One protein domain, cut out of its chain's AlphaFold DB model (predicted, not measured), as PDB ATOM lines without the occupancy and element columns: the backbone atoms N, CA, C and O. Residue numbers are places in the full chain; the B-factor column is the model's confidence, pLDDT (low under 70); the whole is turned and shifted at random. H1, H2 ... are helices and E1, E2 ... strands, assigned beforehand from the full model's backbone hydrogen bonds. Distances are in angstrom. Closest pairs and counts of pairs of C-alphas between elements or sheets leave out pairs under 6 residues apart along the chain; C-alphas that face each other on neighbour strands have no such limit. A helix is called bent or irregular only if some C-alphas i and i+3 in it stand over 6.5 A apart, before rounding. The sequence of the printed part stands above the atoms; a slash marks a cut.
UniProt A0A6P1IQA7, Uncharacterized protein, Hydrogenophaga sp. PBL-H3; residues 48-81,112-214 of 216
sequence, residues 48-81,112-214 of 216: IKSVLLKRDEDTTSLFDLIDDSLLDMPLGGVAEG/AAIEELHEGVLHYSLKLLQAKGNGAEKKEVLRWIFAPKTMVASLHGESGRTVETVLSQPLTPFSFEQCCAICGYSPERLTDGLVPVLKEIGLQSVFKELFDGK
ATOM      1  N   ILE A  48      95.597 130.578 163.086       53.44
ATOM      2  CA  ILE A  48      95.283 129.271 162.500       53.44
ATOM      3  C   ILE A  48      95.318 128.282 163.660       53.44
ATOM      4  O   ILE A  48      96.391 127.952 164.154       53.44
ATOM      5  N   LYS A  49      94.143 127.888 164.161       58.22
ATOM      6  CA  LYS A  49      94.029 127.016 165.344       58.22
ATOM      7  C   LYS A  49      93.991 125.526 165.005       58.22
ATOM      8  O   LYS A  49      94.204 124.715 165.899       58.22
ATOM      9  N   SER A  50      93.736 125.152 163.750       59.09
ATOM     10  CA  SER A  50      93.765 123.749 163.341       59.09
ATOM     11  C   SER A  50      94.019 123.579 161.843       59.09
ATOM     12  O   SER A  50      93.517 124.329 161.003       59.09
ATOM     13  N   VAL A  51      94.819 122.566 161.527       57.19
ATOM     14  CA  VAL A  51      95.085 122.083 160.172       57.19
ATOM     15  C   VAL A  51      94.449 120.704 160.065       57.19
ATOM     16  O   VAL A  51      94.686 119.851 160.918       57.19
ATOM     17  N   LEU A  52      93.625 120.494 159.040       63.72
ATOM     18  CA  LEU A  52      93.013 119.207 158.736       63.72
ATOM     19  C   LEU A  52      93.609 118.674 157.430       63.72
ATOM     20  O   LEU A  52      93.469 119.275 156.366       63.72
ATOM     21  N   LEU A  53      94.252 117.513 157.486       57.31
ATOM     22  CA  LEU A  53      94.613 116.781 156.275       57.31
ATOM     23  C   LEU A  53      93.375 116.054 155.750       57.31
ATOM     24  O   LEU A  53      92.816 115.210 156.451       57.31
ATOM     25  N   LYS A  54      92.951 116.369 154.520       57.78
ATOM     26  CA  LYS A  54      91.928 115.588 153.818       57.78
ATOM     27  C   LYS A  54      92.628 114.609 152.881       57.78
ATOM     28  O   LYS A  54      93.529 114.977 152.134       57.78
ATOM     29  N   ARG A  55      92.236 113.339 152.953       54.44
ATOM     30  CA  ARG A  55      92.720 112.314 152.029       54.44
ATOM     31  C   ARG A  55      91.896 112.421 150.754       54.44
ATOM     32  O   ARG A  55      90.675 112.345 150.826       54.44
ATOM     33  N   ASP A  56      92.565 112.622 149.630       56.94
ATOM     34  CA  ASP A  56      91.948 112.439 148.323       56.94
ATOM     35  C   ASP A  56      92.024 110.941 147.997       56.94
ATOM     36  O   ASP A  56      93.121 110.372 147.935       56.94
ATOM     37  N   GLU A  57      90.882 110.255 147.960       57.22
ATOM     38  CA  GLU A  57      90.860 108.786 147.879       57.22
ATOM     39  C   GLU A  57      91.220 108.278 146.475       57.22
ATOM     40  O   GLU A  57      91.872 107.238 146.352       57.22
ATOM     41  N   ASP A  58      90.905 109.055 145.436       59.94
ATOM     42  CA  ASP A  58      90.964 108.596 144.047       59.94
ATOM     43  C   ASP A  58      92.405 108.381 143.555       59.94
ATOM     44  O   ASP A  58      92.734 107.303 143.057       59.94
ATOM     45  N   THR A  59      93.317 109.337 143.770       59.16
ATOM     46  CA  THR A  59      94.721 109.205 143.318       59.16
ATOM     47  C   THR A  59      95.557 108.278 144.199       59.16
ATOM     48  O   THR A  59      96.558 107.720 143.744       59.16
ATOM     49  N   THR A  60      95.149 108.082 145.457       58.97
ATOM     50  CA  THR A  60      95.885 107.233 146.403       58.97
ATOM     51  C   THR A  60      95.789 105.758 146.007       58.97
ATOM     52  O   THR A  60      96.774 105.029 146.131       58.97
ATOM     53  N   SER A  61      94.641 105.350 145.453       66.81
ATOM     54  CA  SER A  61      94.380 103.976 145.011       66.81
ATOM     55  C   SER A  61      95.311 103.501 143.886       66.81
ATOM     56  O   SER A  61      95.682 102.330 143.845       66.81
ATOM     57  N   LEU A  62      95.757 104.409 143.011       76.56
ATOM     58  CA  LEU A  62      96.589 104.068 141.854       76.56
ATOM     59  C   LEU A  62      98.001 103.636 142.255       76.56
ATOM     60  O   LEU A  62      98.556 102.700 141.684       76.56
ATOM     61  N   PHE A  63      98.576 104.290 143.267       80.38
ATOM     62  CA  PHE A  63      99.893 103.918 143.785       80.38
ATOM     63  C   PHE A  63      99.856 102.608 144.575       80.38
ATOM     64  O   PHE A  63     100.875 101.934 144.657       80.38
ATOM     65  N   ASP A  64      98.709 102.217 145.132       81.81
ATOM     66  CA  ASP A  64      98.580 100.938 145.843       81.81
ATOM     67  C   ASP A  64      98.620  99.728 144.886       81.81
ATOM     68  O   ASP A  64      98.934  98.618 145.313       81.81
ATOM     69  N   LEU A  65      98.368  99.944 143.589       81.69
ATOM     70  CA  LEU A  65      98.451  98.917 142.540       81.69
ATOM     71  C   LEU A  65      99.879  98.676 142.026       81.69
ATOM     72  O   LEU A  65     100.108  97.714 141.291       81.69
ATOM     73  N   ILE A  66     100.834  99.543 142.377       82.12
ATOM     74  CA  ILE A  66     102.234  99.398 141.971       82.12
ATOM     75  C   ILE A  66     102.903  98.347 142.860       82.12
ATOM     76  O   ILE A  66     102.936  98.490 144.085       82.12
ATOM     77  N   ASP A  67     103.469  97.317 142.226       83.19
ATOM     78  CA  ASP A  67     104.320  96.338 142.897       83.19
ATOM     79  C   ASP A  67     105.649  96.988 143.309       83.19
ATOM     80  O   ASP A  67     106.358  97.572 142.484       83.19
ATOM     81  N   ASP A  68     105.990  96.861 144.590       85.50
ATOM     82  CA  ASP A  68     107.212  97.407 145.180       85.50
ATOM     83  C   ASP A  68     108.464  96.847 144.491       85.50
ATOM     84  O   ASP A  68     109.450  97.566 144.333       85.50
ATOM     85  N   SER A  69     108.411  95.601 144.003       82.88
ATOM     86  CA  SER A  69     109.550  94.953 143.339       82.88
ATOM     87  C   SER A  69     110.000  95.676 142.060       82.88
ATOM     88  O   SER A  69     111.180  95.648 141.703       82.88
ATOM     89  N   LEU A  70     109.088  96.397 141.393       82.81
ATOM     90  CA  LEU A  70     109.398  97.205 140.207       82.81
ATOM     91  C   LEU A  70     110.281  98.409 140.548       82.81
ATOM     92  O   LEU A  70     111.025  98.900 139.700       82.81
ATOM     93  N   LEU A  71     110.208  98.874 141.794       82.75
ATOM     94  CA  LEU A  71     110.943 100.029 142.288       82.75
ATOM     95  C   LEU A  71     112.250  99.639 142.984       82.75
ATOM     96  O   LEU A  71     112.982 100.518 143.426       82.75
ATOM     97  N   ASP A  72     112.614  98.358 143.049       81.44
ATOM     98  CA  ASP A  72     113.890  97.942 143.647       81.44
ATOM     99  C   ASP A  72     115.108  98.344 142.801       81.44
ATOM    100  O   ASP A  72     116.235  98.394 143.304       81.44
ATOM    101  N   MET A  73     114.900  98.690 141.530       79.25
ATOM    102  CA  MET A  73     115.951  99.238 140.681       79.25
ATOM    103  C   MET A  73     116.142 100.747 140.918       79.25
ATOM    104  O   MET A  73     115.194 101.455 141.269       79.25
ATOM    105  N   PRO A  74     117.376 101.260 140.777       75.25
ATOM    106  CA  PRO A  74     117.660 102.684 140.921       75.25
ATOM    107  C   PRO A  74     116.971 103.500 139.817       75.25
ATOM    108  O   PRO A  74     117.044 103.149 138.641       75.25
ATOM    109  N   LEU A  75     116.334 104.611 140.192       72.62
ATOM    110  CA  LEU A  75     115.584 105.507 139.298       72.62
ATOM    111  C   LEU A  75     116.439 106.662 138.733       72.62
ATOM    112  O   LEU A  75     115.913 107.664 138.256       72.62
ATOM    113  N   GLY A  76     117.766 106.535 138.772       61.62
ATOM    114  CA  GLY A  76     118.709 107.490 138.191       61.62
ATOM    115  C   GLY A  76     119.293 106.947 136.891       61.62
ATOM    116  O   GLY A  76     120.028 105.964 136.905       61.62
ATOM    117  N   GLY A  77     118.978 107.579 135.760       52.94
ATOM    118  CA  GLY A  77     119.648 107.274 134.498       52.94
ATOM    119  C   GLY A  77     121.147 107.591 134.569       52.94
ATOM    120  O   GLY A  77     121.552 108.544 135.232       52.94
ATOM    121  N   VAL A  78     121.963 106.828 133.836       45.94
ATOM    122  CA  VAL A  78     123.440 106.944 133.753       45.94
ATOM    123  C   VAL A  78     123.931 108.246 133.086       45.94
ATOM    124  O   VAL A  78     125.117 108.393 132.806       45.94
ATOM    125  N   ALA A  79     123.027 109.171 132.763       47.34
ATOM    126  CA  ALA A  79     123.338 110.383 132.022       47.34
ATOM    127  C   ALA A  79     123.954 111.448 132.945       47.34
ATOM    128  O   ALA A  79     123.328 111.891 133.911       47.34
ATOM    129  N   GLU A  80     125.179 111.878 132.628       41.94
ATOM    130  CA  GLU A  80     125.807 113.057 133.234       41.94
ATOM    131  C   GLU A  80     124.875 114.275 133.096       41.94
ATOM    132  O   GLU A  80     124.394 114.580 132.004       41.94
ATOM    133  N   GLY A  81     124.601 114.964 134.209       48.62
ATOM    134  CA  GLY A  81     123.697 116.122 134.260       48.62
ATOM    135  C   GLY A  81     122.280 115.835 134.774       48.62
ATOM    136  O   GLY A  81     121.456 116.748 134.801       48.62
ATOM    137  N   ALA A 112     115.516 127.981 161.110       81.88
ATOM    138  CA  ALA A 112     116.661 127.301 160.510       81.88
ATOM    139  C   ALA A 112     116.581 125.772 160.660       81.88
ATOM    140  O   ALA A 112     116.799 125.058 159.691       81.88
ATOM    141  N   ALA A 113     116.196 125.262 161.836       82.00
ATOM    142  CA  ALA A 113     116.017 123.824 162.044       82.00
ATOM    143  C   ALA A 113     114.869 123.255 161.191       82.00
ATOM    144  O   ALA A 113     114.928 122.117 160.728       82.00
ATOM    145  N   ILE A 114     113.818 124.048 160.959       83.38
ATOM    146  CA  ILE A 114     112.717 123.663 160.070       83.38
ATOM    147  C   ILE A 114     113.190 123.639 158.611       83.38
ATOM    148  O   ILE A 114     112.832 122.713 157.883       83.38
ATOM    149  N   GLU A 115     113.976 124.625 158.175       84.38
ATOM    150  CA  GLU A 115     114.573 124.663 156.832       84.38
ATOM    151  C   GLU A 115     115.509 123.461 156.605       84.38
ATOM    152  O   GLU A 115     115.339 122.747 155.615       84.38
ATOM    153  N   GLU A 116     116.391 123.155 157.564       85.31
ATOM    154  CA  GLU A 116     117.260 121.965 157.540       85.31
ATOM    155  C   GLU A 116     116.453 120.662 157.441       85.31
ATOM    156  O   GLU A 116     116.845 119.733 156.735       85.31
ATOM    157  N   LEU A 117     115.295 120.586 158.102       87.12
ATOM    158  CA  LEU A 117     114.429 119.414 158.008       87.12
ATOM    159  C   LEU A 117     113.796 119.273 156.615       87.12
ATOM    160  O   LEU A 117     113.697 118.157 156.109       87.12
ATOM    161  N   HIS A 118     113.391 120.372 155.968       88.75
ATOM    162  CA  HIS A 118     112.881 120.323 154.589       88.75
ATOM    163  C   HIS A 118     113.969 119.872 153.608       88.75
ATOM    164  O   HIS A 118     113.701 119.037 152.739       88.75
ATOM    165  N   GLU A 119     115.191 120.379 153.782       86.06
ATOM    166  CA  GLU A 119     116.356 119.961 153.001       86.06
ATOM    167  C   GLU A 119     116.670 118.479 153.209       86.06
ATOM    168  O   GLU A 119     116.811 117.726 152.243       86.06
ATOM    169  N   GLY A 120     116.703 118.035 154.467       84.94
ATOM    170  CA  GLY A 120     116.943 116.644 154.826       84.94
ATOM    171  C   GLY A 120     115.926 115.695 154.196       84.94
ATOM    172  O   GLY A 120     116.322 114.695 153.598       84.94
ATOM    173  N   VAL A 121     114.631 116.032 154.266       89.25
ATOM    174  CA  VAL A 121     113.557 115.245 153.639       89.25
ATOM    175  C   VAL A 121     113.754 115.173 152.126       89.25
ATOM    176  O   VAL A 121     113.760 114.074 151.575       89.25
ATOM    177  N   LEU A 122     113.971 116.309 151.452       88.81
ATOM    178  CA  LEU A 122     114.140 116.332 149.997       88.81
ATOM    179  C   LEU A 122     115.351 115.506 149.553       88.81
ATOM    180  O   LEU A 122     115.223 114.630 148.698       88.81
ATOM    181  N   HIS A 123     116.517 115.755 150.146       87.19
ATOM    182  CA  HIS A 123     117.749 115.062 149.780       87.19
ATOM    183  C   HIS A 123     117.678 113.566 150.075       87.19
ATOM    184  O   HIS A 123     118.135 112.764 149.259       87.19
ATOM    185  N   TYR A 124     117.103 113.175 151.214       88.25
ATOM    186  CA  TYR A 124     116.878 111.768 151.526       88.25
ATOM    187  C   TYR A 124     115.984 111.113 150.469       88.25
ATOM    188  O   TYR A 124     116.364 110.094 149.893       88.25
ATOM    189  N   SER A 125     114.843 111.731 150.156       89.94
ATOM    190  CA  SER A 125     113.892 111.215 149.175       89.94
ATOM    191  C   SER A 125     114.504 111.065 147.781       89.94
ATOM    192  O   SER A 125     114.342 110.013 147.165       89.94
ATOM    193  N   LEU A 126     115.242 112.065 147.290       88.50
ATOM    194  CA  LEU A 126     115.870 111.998 145.965       88.50
ATOM    195  C   LEU A 126     116.909 110.875 145.884       88.50
ATOM    196  O   LEU A 126     116.881 110.086 144.942       88.50
ATOM    197  N   LYS A 127     117.771 110.727 146.893       84.25
ATOM    198  CA  LYS A 127     118.758 109.635 146.928       84.25
ATOM    199  C   LYS A 127     118.120 108.270 147.066       84.25
ATOM    200  O   LYS A 127     118.599 107.315 146.465       84.25
ATOM    201  N   LEU A 128     117.054 108.167 147.856       85.50
ATOM    202  CA  LEU A 128     116.331 106.918 148.019       85.50
ATOM    203  C   LEU A 128     115.825 106.421 146.661       85.50
ATOM    204  O   LEU A 128     115.981 105.241 146.365       85.50
ATOM    205  N   LEU A 129     115.314 107.313 145.802       87.31
ATOM    206  CA  LEU A 129     114.932 106.960 144.430       87.31
ATOM    207  C   LEU A 129     116.121 106.402 143.627       87.31
ATOM    208  O   LEU A 129     115.928 105.497 142.818       87.31
ATOM    209  N   GLN A 130     117.344 106.875 143.873       83.31
ATOM    210  CA  GLN A 130     118.564 106.397 143.211       83.31
ATOM    211  C   GLN A 130     119.192 105.149 143.836       83.31
ATOM    212  O   GLN A 130     120.033 104.511 143.205       83.31
ATOM    213  N   ALA A 131     118.835 104.802 145.069       80.00
ATOM    214  CA  ALA A 131     119.376 103.632 145.742       80.00
ATOM    215  C   ALA A 131     118.820 102.340 145.125       80.00
ATOM    216  O   ALA A 131     117.803 102.340 144.434       80.00
ATOM    217  N   LYS A 132     119.469 101.202 145.380       81.50
ATOM    218  CA  LYS A 132     118.907  99.882 145.065       81.50
ATOM    219  C   LYS A 132     118.096  99.375 146.261       81.50
ATOM    220  O   LYS A 132     118.563  99.479 147.390       81.50
ATOM    221  N   GLY A 133     116.941  98.768 145.999       81.00
ATOM    222  CA  GLY A 133     116.017  98.262 147.016       81.00
ATOM    223  C   GLY A 133     115.017  99.315 147.504       81.00
ATOM    224  O   GLY A 133     114.866 100.370 146.886       81.00
ATOM    225  N   ASN A 134     114.353  99.007 148.619       84.12
ATOM    226  CA  ASN A 134     113.351  99.840 149.294       84.12
ATOM    227  C   ASN A 134     112.206 100.310 148.382       84.12
ATOM    228  O   ASN A 134     111.761 101.458 148.473       84.12
ATOM    229  N   GLY A 135     111.695  99.419 147.525       83.62
ATOM    230  CA  GLY A 135     110.589  99.734 146.622       83.62
ATOM    231  C   GLY A 135     109.373 100.377 147.303       83.62
ATOM    232  O   GLY A 135     108.838 101.358 146.790       83.62
ATOM    233  N   ALA A 136     109.007  99.914 148.503       85.12
ATOM    234  CA  ALA A 136     107.903 100.476 149.283       85.12
ATOM    235  C   ALA A 136     108.128 101.949 149.680       85.12
ATOM    236  O   ALA A 136     107.237 102.780 149.513       85.12
ATOM    237  N   GLU A 137     109.323 102.311 150.155       86.62
ATOM    238  CA  GLU A 137     109.629 103.700 150.531       86.62
ATOM    239  C   GLU A 137     109.736 104.599 149.292       86.62
ATOM    240  O   GLU A 137     109.235 105.724 149.287       86.62
ATOM    241  N   LYS A 138     110.317 104.092 148.196       87.88
ATOM    242  CA  LYS A 138     110.341 104.804 146.909       87.88
ATOM    243  C   LYS A 138     108.938 105.071 146.386       87.88
ATOM    244  O   LYS A 138     108.688 106.146 145.848       87.88
ATOM    245  N   LYS A 139     108.016 104.124 146.562       88.88
ATOM    246  CA  LYS A 139     106.606 104.292 146.202       88.88
ATOM    247  C   LYS A 139     105.968 105.441 146.971       88.88
ATOM    248  O   LYS A 139     105.270 106.252 146.365       88.88
ATOM    249  N   GLU A 140     106.248 105.559 148.269       89.31
ATOM    250  CA  GLU A 140     105.783 106.697 149.073       89.31
ATOM    251  C   GLU A 140     106.403 108.020 148.616       89.31
ATOM    252  O   GLU A 140     105.692 109.021 148.523       89.31
ATOM    253  N   VAL A 141     107.691 108.038 148.256       90.38
ATOM    254  CA  VAL A 141     108.332 109.237 147.688       90.38
ATOM    255  C   VAL A 141     107.703 109.623 146.348       90.38
ATOM    256  O   VAL A 141     107.370 110.788 146.136       90.38
ATOM    257  N   LEU A 142     107.480 108.668 145.445       90.19
ATOM    258  CA  LEU A 142     106.821 108.933 144.163       90.19
ATOM    259  C   LEU A 142     105.383 109.420 144.365       90.19
ATOM    260  O   LEU A 142     104.949 110.348 143.684       90.19
ATOM    261  N   ARG A 143     104.659 108.858 145.336       88.88
ATOM    262  CA  ARG A 143     103.335 109.347 145.730       88.88
ATOM    263  C   ARG A 143     103.411 110.783 146.244       88.88
ATOM    264  O   ARG A 143     102.603 111.609 145.836       88.88
ATOM    265  N   TRP A 144     104.380 111.098 147.097       91.38
ATOM    266  CA  TRP A 144     104.594 112.451 147.617       91.38
ATOM    267  C   TRP A 144     104.871 113.480 146.510       91.38
ATOM    268  O   TRP A 144     104.394 114.610 146.606       91.38
ATOM    269  N   ILE A 145     105.571 113.080 145.446       90.44
ATOM    270  CA  ILE A 145     105.887 113.934 144.291       90.44
ATOM    271  C   ILE A 145     104.676 114.103 143.360       90.44
ATOM    272  O   ILE A 145     104.322 115.222 142.996       90.44
ATOM    273  N   PHE A 146     104.044 113.001 142.948       88.25
ATOM    274  CA  PHE A 146     103.083 113.003 141.836       88.25
ATOM    275  C   PHE A 146     101.611 112.985 142.257       88.25
ATOM    276  O   PHE A 146     100.746 113.396 141.483       88.25
ATOM    277  N   ALA A 147     101.316 112.534 143.473       86.50
ATOM    278  CA  ALA A 147      99.979 112.529 144.059       86.50
ATOM    279  C   ALA A 147     100.017 113.085 145.495       86.50
ATOM    280  O   ALA A 147      99.653 112.384 146.449       86.50
ATOM    281  N   PRO A 148     100.485 114.338 145.680       84.88
ATOM    282  CA  PRO A 148     100.588 114.924 147.004       84.88
ATOM    283  C   PRO A 148      99.202 115.055 147.640       84.88
ATOM    284  O   PRO A 148      98.224 115.432 146.994       84.88
ATOM    285  N   LYS A 149      99.122 114.776 148.943       81.94
ATOM    286  CA  LYS A 149      97.864 114.878 149.690       81.94
ATOM    287  C   LYS A 149      97.430 116.339 149.811       81.94
ATOM    288  O   LYS A 149      98.237 117.220 150.115       81.94
ATOM    289  N   THR A 150      96.137 116.583 149.631       80.56
ATOM    290  CA  THR A 150      95.542 117.914 149.771       80.56
ATOM    291  C   THR A 150      95.404 118.288 151.247       80.56
ATOM    292  O   THR A 150      94.764 117.594 152.037       80.56
ATOM    293  N   MET A 151      95.986 119.419 151.640       79.19
ATOM    294  CA  MET A 151      95.873 119.931 153.004       79.19
ATOM    295  C   MET A 151      94.817 121.035 153.078       79.19
ATOM    296  O   MET A 151      94.748 121.897 152.204       79.19
ATOM    297  N   VAL A 152      93.995 121.023 154.128       79.62
ATOM    298  CA  VAL A 152      92.958 122.030 154.372       79.62
ATOM    299  C   VAL A 152      93.251 122.748 155.685       79.62
ATOM    300  O   VAL A 152      93.422 122.132 156.734       79.62
ATOM    301  N   ALA A 153      93.308 124.073 155.642       77.94
ATOM    302  CA  ALA A 153      93.430 124.901 156.831       77.94
ATOM    303  C   ALA A 153      92.051 125.408 157.264       77.94
ATOM    304  O   ALA A 153      91.283 125.918 156.446       77.94
ATOM    305  N   SER A 154      91.757 125.313 158.560       78.75
ATOM    306  CA  SER A 154      90.526 125.841 159.148       78.75
ATOM    307  C   SER A 154      90.806 127.198 159.792       78.75
ATOM    308  O   SER A 154      91.419 127.307 160.857       78.75
ATOM    309  N   LEU A 155      90.362 128.258 159.123       74.50
ATOM    310  CA  LEU A 155      90.554 129.646 159.533       74.50
ATOM    311  C   LEU A 155      89.343 130.119 160.335       74.50
ATOM    312  O   LEU A 155      88.207 129.973 159.894       74.50
ATOM    313  N   HIS A 156      89.565 130.720 161.502       71.50
ATOM    314  CA  HIS A 156      88.480 131.346 162.257       71.50
ATOM    315  C   HIS A 156      88.367 132.807 161.831       71.50
ATOM    316  O   HIS A 156      89.286 133.594 162.051       71.50
ATOM    317  N   GLY A 157      87.247 133.162 161.204       68.25
ATOM    318  CA  GLY A 157      86.945 134.552 160.886       68.25
ATOM    319  C   GLY A 157      86.570 135.350 162.136       68.25
ATOM    320  O   GLY A 157      86.136 134.791 163.144       68.25
ATOM    321  N   GLU A 158      86.651 136.679 162.043       66.44
ATOM    322  CA  GLU A 158      86.282 137.613 163.125       66.44
ATOM    323  C   GLU A 158      84.823 137.458 163.600       66.44
ATOM    324  O   GLU A 158      84.478 137.834 164.716       66.44
ATOM    325  N   SER A 159      83.963 136.848 162.779       70.75
ATOM    326  CA  SER A 159      82.556 136.553 163.079       70.75
ATOM    327  C   SER A 159      82.324 135.238 163.840       70.75
ATOM    328  O   SER A 159      81.175 134.843 164.032       70.75
ATOM    329  N   GLY A 160      83.386 134.522 164.230       71.12
ATOM    330  CA  GLY A 160      83.293 133.207 164.876       71.12
ATOM    331  C   GLY A 160      82.928 132.059 163.927       71.12
ATOM    332  O   GLY A 160      82.758 130.928 164.376       71.12
ATOM    333  N   ARG A 161      82.815 132.319 162.616       74.06
ATOM    334  CA  ARG A 161      82.635 131.278 161.594       74.06
ATOM    335  C   ARG A 161      83.984 130.693 161.182       74.06
ATOM    336  O   ARG A 161      84.904 131.439 160.844       74.06
ATOM    337  N   THR A 162      84.071 129.368 161.164       77.62
ATOM    338  CA  THR A 162      85.219 128.637 160.624       77.62
ATOM    339  C   THR A 162      85.078 128.518 159.112       77.62
ATOM    340  O   THR A 162      84.057 128.045 158.615       77.62
ATOM    341  N   VAL A 163      86.094 128.966 158.384       79.00
ATOM    342  CA  VAL A 163      86.206 128.839 156.932       79.00
ATOM    343  C   VAL A 163      87.319 127.845 156.640       79.00
ATOM    344  O   VAL A 163      88.458 128.043 157.056       79.00
ATOM    345  N   GLU A 164      86.987 126.773 155.932       82.62
ATOM    346  CA  GLU A 164      87.976 125.827 155.418       82.62
ATOM    347  C   GLU A 164      88.564 126.361 154.110       82.62
ATOM    348  O   GLU A 164      87.830 126.789 153.218       82.62
ATOM    349  N   THR A 165      89.889 126.341 153.984       80.25
ATOM    350  CA  THR A 165      90.591 126.706 152.750       80.25
ATOM    351  C   THR A 165      91.591 125.623 152.372       80.25
ATOM    352  O   THR A 165      92.308 125.102 153.225       80.25
ATOM    353  N   VAL A 166      91.621 125.258 151.094       82.50
ATOM    354  CA  VAL A 166      92.598 124.305 150.566       82.50
ATOM    355  C   VAL A 166      93.939 125.016 150.412       82.50
ATOM    356  O   VAL A 166      94.012 126.083 149.803       82.50
ATOM    357  N   LEU A 167      94.998 124.426 150.960       77.75
ATOM    358  CA  LEU A 167      96.357 124.916 150.784       77.75
ATOM    359  C   LEU A 167      96.904 124.433 149.440       77.75
ATOM    360  O   LEU A 167      96.908 123.238 149.144       77.75
ATOM    361  N   SER A 168      97.388 125.374 148.632       85.00
ATOM    362  CA  SER A 168      98.197 125.048 147.458       85.00
ATOM    363  C   SER A 168      99.488 124.353 147.893       85.00
ATOM    364  O   SER A 168     100.023 124.680 148.951       85.00
ATOM    365  N   GLN A 169     100.040 123.470 147.060       84.19
ATOM    366  CA  GLN A 169     101.258 122.719 147.388       84.19
ATOM    367  C   GLN A 169     102.438 123.601 147.855       84.19
ATOM    368  O   GLN A 169     102.988 123.276 148.905       84.19
ATOM    369  N   PRO A 170     102.740 124.777 147.264       85.38
ATOM    370  CA  PRO A 170     103.795 125.679 147.760       85.38
ATOM    371  C   PRO A 170     103.492 126.364 149.103       85.38
ATOM    372  O   PRO A 170     104.229 127.232 149.548       85.38
ATOM    373  N   LEU A 171     102.341 126.091 149.712       80.38
ATOM    374  CA  LEU A 171     101.969 126.579 151.042       80.38
ATOM    375  C   LEU A 171     101.750 125.422 152.023       80.38
ATOM    376  O   LEU A 171     101.610 125.659 153.224       80.38
ATOM    377  N   THR A 172     101.713 124.186 151.523       83.94
ATOM    378  CA  THR A 172     101.569 122.971 152.316       83.94
ATOM    379  C   THR A 172     102.924 122.621 152.943       83.94
ATOM    380  O   THR A 172     103.889 122.407 152.209       83.94
ATOM    381  N   PRO A 173     103.032 122.550 154.285       85.94
ATOM    382  CA  PRO A 173     104.272 122.161 154.956       85.94
ATOM    383  C   PRO A 173     104.761 120.790 154.487       85.94
ATOM    384  O   PRO A 173     103.956 119.864 154.373       85.94
ATOM    385  N   PHE A 174     106.067 120.664 154.239       88.44
ATOM    386  CA  PHE A 174     106.702 119.433 153.752       88.44
ATOM    387  C   PHE A 174     106.087 118.841 152.473       88.44
ATOM    388  O   PHE A 174     106.255 117.653 152.201       88.44
ATOM    389  N   SER A 175     105.375 119.628 151.662       90.44
ATOM    390  CA  SER A 175     105.058 119.198 150.300       90.44
ATOM    391  C   SER A 175     106.332 119.147 149.456       90.44
ATOM    392  O   SER A 175     107.309 119.844 149.741       90.44
ATOM    393  N   PHE A 176     106.311 118.355 148.387       93.00
ATOM    394  CA  PHE A 176     107.432 118.291 147.456       93.00
ATOM    395  C   PHE A 176     107.781 119.670 146.885       93.00
ATOM    396  O   PHE A 176     108.944 120.071 146.912       93.00
ATOM    397  N   GLU A 177     106.774 120.433 146.451       91.88
ATOM    398  CA  GLU A 177     106.966 121.786 145.918       91.88
ATOM    399  C   GLU A 177     107.544 122.746 146.965       91.88
ATOM    400  O   GLU A 177     108.438 123.530 146.647       91.88
ATOM    401  N   GLN A 178     107.091 122.663 148.220       89.06
ATOM    402  CA  GLN A 178     107.601 123.511 149.295       89.06
ATOM    403  C   GLN A 178     109.049 123.164 149.654       89.06
ATOM    404  O   GLN A 178     109.872 124.067 149.814       89.06
ATOM    405  N   CYS A 179     109.381 121.874 149.750       88.56
ATOM    406  CA  CYS A 179     110.755 121.433 149.975       88.56
ATOM    407  C   CYS A 179     111.674 121.865 148.823       88.56
ATOM    408  O   CYS A 179     112.749 122.407 149.077       88.56
ATOM    409  N   CYS A 180     111.236 121.710 147.566       88.25
ATOM    410  CA  CYS A 180     111.978 122.191 146.398       88.25
ATOM    411  C   CYS A 180     112.211 123.704 146.457       88.25
ATOM    412  O   CYS A 180     113.339 124.152 146.267       88.25
ATOM    413  N   ALA A 181     111.174 124.482 146.782       87.88
ATOM    414  CA  ALA A 181     111.263 125.936 146.865       87.88
ATOM    415  C   ALA A 181     112.253 126.413 147.940       87.88
ATOM    416  O   ALA A 181     113.007 127.354 147.690       87.88
ATOM    417  N   ILE A 182     112.279 125.765 149.112       83.31
ATOM    418  CA  ILE A 182     113.238 126.072 150.188       83.31
ATOM    419  C   ILE A 182     114.671 125.757 149.745       83.31
ATOM    420  O   ILE A 182     115.578 126.551 149.983       83.31
ATOM    421  N   CYS A 183     114.863 124.633 149.053       83.25
ATOM    422  CA  CYS A 183     116.180 124.148 148.647       83.25
ATOM    423  C   CYS A 183     116.672 124.734 147.308       83.25
ATOM    424  O   CYS A 183     117.774 124.427 146.865       83.25
ATOM    425  N   GLY A 184     115.867 125.568 146.640       84.44
ATOM    426  CA  GLY A 184     116.214 126.186 145.356       84.44
ATOM    427  C   GLY A 184     116.104 125.264 144.134       84.44
ATOM    428  O   GLY A 184     116.636 125.602 143.076       84.44
ATOM    429  N   TYR A 185     115.411 124.129 144.249       84.00
ATOM    430  CA  TYR A 185     115.130 123.229 143.128       84.00
ATOM    431  C   TYR A 185     113.860 123.642 142.377       84.00
ATOM    432  O   TYR A 185     112.929 124.204 142.955       84.00
ATOM    433  N   SER A 186     113.794 123.313 141.083       87.94
ATOM    434  CA  SER A 186     112.547 123.394 140.315       87.94
ATOM    435  C   SER A 186     111.812 122.055 140.413       87.94
ATOM    436  O   SER A 186     112.342 121.049 139.926       87.94
ATOM    437  N   PRO A 187     110.610 122.016 141.018       88.69
ATOM    438  CA  PRO A 187     109.832 120.786 141.104       88.69
ATOM    439  C   PRO A 187     109.492 120.248 139.710       88.69
ATOM    440  O   PRO A 187     109.562 119.040 139.504       88.69
ATOM    441  N   GLU A 188     109.231 121.127 138.736       88.69
ATOM    442  CA  GLU A 188     108.931 120.750 137.353       88.69
ATOM    443  C   GLU A 188     110.099 119.992 136.720       88.69
ATOM    444  O   GLU A 188     109.909 118.897 136.194       88.69
ATOM    445  N   ARG A 189     111.326 120.517 136.839       85.00
ATOM    446  CA  ARG A 189     112.521 119.883 136.256       85.00
ATOM    447  C   ARG A 189     112.805 118.515 136.871       85.00
ATOM    448  O   ARG A 189     113.161 117.587 136.145       85.00
ATOM    449  N   LEU A 190     112.600 118.367 138.180       86.81
ATOM    450  CA  LEU A 190     112.736 117.080 138.864       86.81
ATOM    451  C   LEU A 190     111.656 116.085 138.421       86.81
ATOM    452  O   LEU A 190     111.967 114.929 138.130       86.81
ATOM    453  N   THR A 191     110.399 116.525 138.305       88.25
ATOM    454  CA  THR A 191     109.325 115.664 137.791       88.25
ATOM    455  C   THR A 191     109.558 115.261 136.337       88.25
ATOM    456  O   THR A 191     109.408 114.086 136.004       88.25
ATOM    457  N   ASP A 192     110.007 116.189 135.492       85.56
ATOM    458  CA  ASP A 192     110.313 115.946 134.082       85.56
ATOM    459  C   ASP A 192     111.467 114.953 133.913       85.56
ATOM    460  O   ASP A 192     111.455 114.154 132.979       85.56
ATOM    461  N   GLY A 193     112.441 114.959 134.830       83.56
ATOM    462  CA  GLY A 193     113.521 113.972 134.867       83.56
ATOM    463  C   GLY A 193     113.056 112.571 135.281       83.56
ATOM    464  O   GLY A 193     113.554 111.575 134.757       83.56
ATOM    465  N   LEU A 194     112.071 112.477 136.180       84.69
ATOM    466  CA  LEU A 194     111.542 111.202 136.675       84.69
ATOM    467  C   LEU A 194     110.559 110.542 135.700       84.69
ATOM    468  O   LEU A 194     110.542 109.317 135.578       84.69
ATOM    469  N   VAL A 195     109.749 111.325 134.981       85.25
ATOM    470  CA  VAL A 195     108.701 110.799 134.089       85.25
ATOM    471  C   VAL A 195     109.236 109.796 133.048       85.25
ATOM    472  O   VAL A 195     108.640 108.725 132.922       85.25
ATOM    473  N   PRO A 196     110.331 110.057 132.305       82.00
ATOM    474  CA  PRO A 196     110.891 109.092 131.357       82.00
ATOM    475  C   PRO A 196     111.325 107.779 132.018       82.00
ATOM    476  O   PRO A 196     111.009 106.710 131.504       82.00
ATOM    477  N   VAL A 197     111.968 107.846 133.186       82.69
ATOM    478  CA  VAL A 197     112.436 106.660 133.922       82.69
ATOM    479  C   VAL A 197     111.253 105.799 134.366       82.69
ATOM    480  O   VAL A 197     111.228 104.585 134.169       82.69
ATOM    481  N   LEU A 198     110.211 106.435 134.896       82.44
ATOM    482  CA  LEU A 198     108.989 105.749 135.317       82.44
ATOM    483  C   LEU A 198     108.256 105.123 134.124       82.44
ATOM    484  O   LEU A 198     107.650 104.055 134.247       82.44
ATOM    485  N   LYS A 199     108.350 105.752 132.944       81.31
ATOM    486  CA  LYS A 199     107.819 105.191 131.702       81.31
ATOM    487  C   LYS A 199     108.565 103.937 131.252       81.31
ATOM    488  O   LYS A 199     107.914 103.026 130.740       81.31
ATOM    489  N   GLU A 200     109.880 103.880 131.428       80.56
ATOM    490  CA  GLU A 200     110.701 102.711 131.079       80.56
ATOM    491  C   GLU A 200     110.431 101.511 131.994       80.56
ATOM    492  O   GLU A 200     110.417 100.373 131.531       80.56
ATOM    493  N   ILE A 201     110.129 101.766 133.268       78.12
ATOM    494  CA  ILE A 201     109.850 100.731 134.281       78.12
ATOM    495  C   ILE A 201     108.400 100.207 134.191       78.12
ATOM    496  O   ILE A 201     108.005  99.283 134.898       78.12
ATOM    497  N   GLY A 202     107.601 100.740 133.262       75.69
ATOM    498  CA  GLY A 202     106.258 100.236 132.965       75.69
ATOM    499  C   GLY A 202     105.138 100.880 133.780       75.69
ATOM    500  O   GLY A 202     104.004 100.418 133.717       75.69
ATOM    501  N   LEU A 203     105.403 101.991 134.477       78.88
ATOM    502  CA  LEU A 203     104.389 102.728 135.248       78.88
ATOM    503  C   LEU A 203     103.562 103.702 134.390       78.88
ATOM    504  O   LEU A 203     102.836 104.547 134.910       78.88
ATOM    505  N   GLN A 204     103.643 103.591 133.061       72.38
ATOM    506  CA  GLN A 204     103.007 104.521 132.121       72.38
ATOM    507  C   GLN A 204     101.497 104.651 132.321       72.38
ATOM    508  O   GLN A 204     100.973 105.751 132.183       72.38
ATOM    509  N   SER A 205     100.801 103.554 132.625       70.12
ATOM    510  CA  SER A 205      99.346 103.541 132.819       70.12
ATOM    511  C   SER A 205      98.922 104.341 134.047       70.12
ATOM    512  O   SER A 205      98.029 105.175 133.942       70.12
ATOM    513  N   VAL A 206      99.620 104.158 135.171       72.06
ATOM    514  CA  VAL A 206      99.358 104.874 136.429       72.06
ATOM    515  C   VAL A 206      99.547 106.376 136.242       72.06
ATOM    516  O   VAL A 206      98.702 107.177 136.633       72.06
ATOM    517  N   PHE A 207     100.630 106.774 135.569       69.69
ATOM    518  CA  PHE A 207     100.891 108.185 135.301       69.69
ATOM    519  C   PHE A 207      99.957 108.772 134.251       69.69
ATOM    520  O   PHE A 207      99.550 109.921 134.382       69.69
ATOM    521  N   LYS A 208      99.571 107.999 133.236       71.81
ATOM    522  CA  LYS A 208      98.579 108.446 132.261       71.81
ATOM    523  C   LYS A 208      97.259 108.792 132.949       71.81
ATOM    524  O   LYS A 208      96.720 109.851 132.676       71.81
ATOM    525  N   GLU A 209      96.791 107.977 133.889       71.44
ATOM    526  CA  GLU A 209      95.576 108.279 134.659       71.44
ATOM    527  C   GLU A 209      95.749 109.492 135.594       71.44
ATOM    528  O   GLU A 209      94.858 110.337 135.668       71.44
ATOM    529  N   LEU A 210      96.919 109.651 136.227       67.88
ATOM    530  CA  LEU A 210      97.239 110.821 137.064       67.88
ATOM    531  C   LEU A 210      97.315 112.143 136.279       67.88
ATOM    532  O   LEU A 210      96.920 113.189 136.800       67.88
ATOM    533  N   PHE A 211      97.846 112.118 135.053       67.19
ATOM    534  CA  PHE A 211      98.040 113.314 134.227       67.19
ATOM    535  C   PHE A 211      96.849 113.611 133.303       67.19
ATOM    536  O   PHE A 211      96.522 114.782 133.124       67.19
ATOM    537  N   ASP A 212      96.160 112.592 132.776       61.94
ATOM    538  CA  ASP A 212      94.960 112.765 131.940       61.94
ATOM    539  C   ASP A 212      93.709 113.077 132.788       61.94
ATOM    540  O   ASP A 212      92.757 113.674 132.286       61.94
ATOM    541  N   GLY A 213      93.709 112.731 134.085       52.91
ATOM    542  CA  GLY A 213      92.626 113.045 135.025       52.91
ATOM    543  C   GLY A 213      92.537 114.519 135.449       52.91
ATOM    544  O   GLY A 213      91.545 114.925 136.052       52.91
ATOM    545  N   LYS A 214      93.530 115.362 135.122       43.19
ATOM    546  CA  LYS A 214      93.528 116.798 135.457       43.19
ATOM    547  C   LYS A 214      92.770 117.638 134.422       43.19
ATOM    548  O   LYS A 214      93.353 118.476 133.743       43.19
TER     549      LYS A 214
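This is residues 48 to 81 and 112 to 214 of the 216 residues of an uncharacterized protein of Hydrogenophaga sp. PBL-H3 (UniProt A0A6P1IQA7). Seven helices make a body with H4 in its middle, H1, H3, H5, H6 and H7 gathered round H4 and short H2 at its beginning; from this body a three-stranded sheet reaches out as an arm along the longest axis, with no helix on either face. The 137 printed residues hold, in order, E1, H1, H2, H3, H4, E2, E3, H5, H6 and H7, and the class is mostly helix. The sheet's order is E1 - E2 - E3, all antiparallel. The whole is only just compact, close to loose, with a radius of gyration of the C-alphas of 16.8 A, and its C-alphas span 57 by 35 by 23 A.

E1, residues 48 to 53, begins at C-alpha 48 at (95.283, 129.271, 162.500) and is 14.0 A long. H1 is residues 57 to 64 and H2 residues 68 to 71. After the cut, H3, residues 112 to 130, is 27.2 A long and starts at C-alpha 112 at (116.661, 127.301, 160.510). H4, residues 135 to 146, is 16.0 A long. E2, residues 151 to 156, and E3, residues 162 to 167, measure 16.4 A and 15.3 A. H5 is residues 176 to 183. H6, residues 187 to 200, is 20.7 A long and only just irregular: C-alphas 193 and 196 are 6.6 A apart. H7, residues 204 to 212, ends at C-alpha 212 at (94.960, 112.765, 131.940).

H4 is the hub, touching three helices. H3 touches it at a steep tilt of 61 degrees, opposite ways, the closest C-alphas being those of Leu 129 and Lys 138, 5.6 A apart. H2 touches it with the C-alphas of Asp 68 and Gly 135 closest, 4.3 A apart. H1 only just touches it, with 3 pairs of C-alphas within 8 A, closest at Phe 63 and Arg 143, 6.7 A. H1 also only just touches H7, again with 3 pairs, closest at Leu 62 and Val 206, 6.1 A. H5 touches H3, closest at His 118 and Cys 179, 5.2 A, and H6, closest at Glu 177 and Pro 187, 5.7 A. In the sheet, N 52 and O 152 of E1 and E2 are 2.8 A apart; in the hairpin E2 and E3, N 153 and O 165 are 2.8 A apart, both within hydrogen-bond range. In H3, H4, H5 and H7 every O i to N i+4 pair is within hydrogen-bond range; H6 has 8 of 10, H1 has 1 of 4 beside 3 of 5 O i to N i+3 pairs, and H2 is too short for such a pair.

The C-alphas farthest apart, of Val 78 and Ser 159, are 58.4 A apart. Residues 82 to 111 are not printed, and C-alphas 81 and 112 are 29.4 A apart across the cut. Of the links printed whole, none is long. Mean pLDDT of the printed part is 78.0; residues 48 to 61, 76 to 81, 157 to 158, 207 and 210 to 214 are under 70.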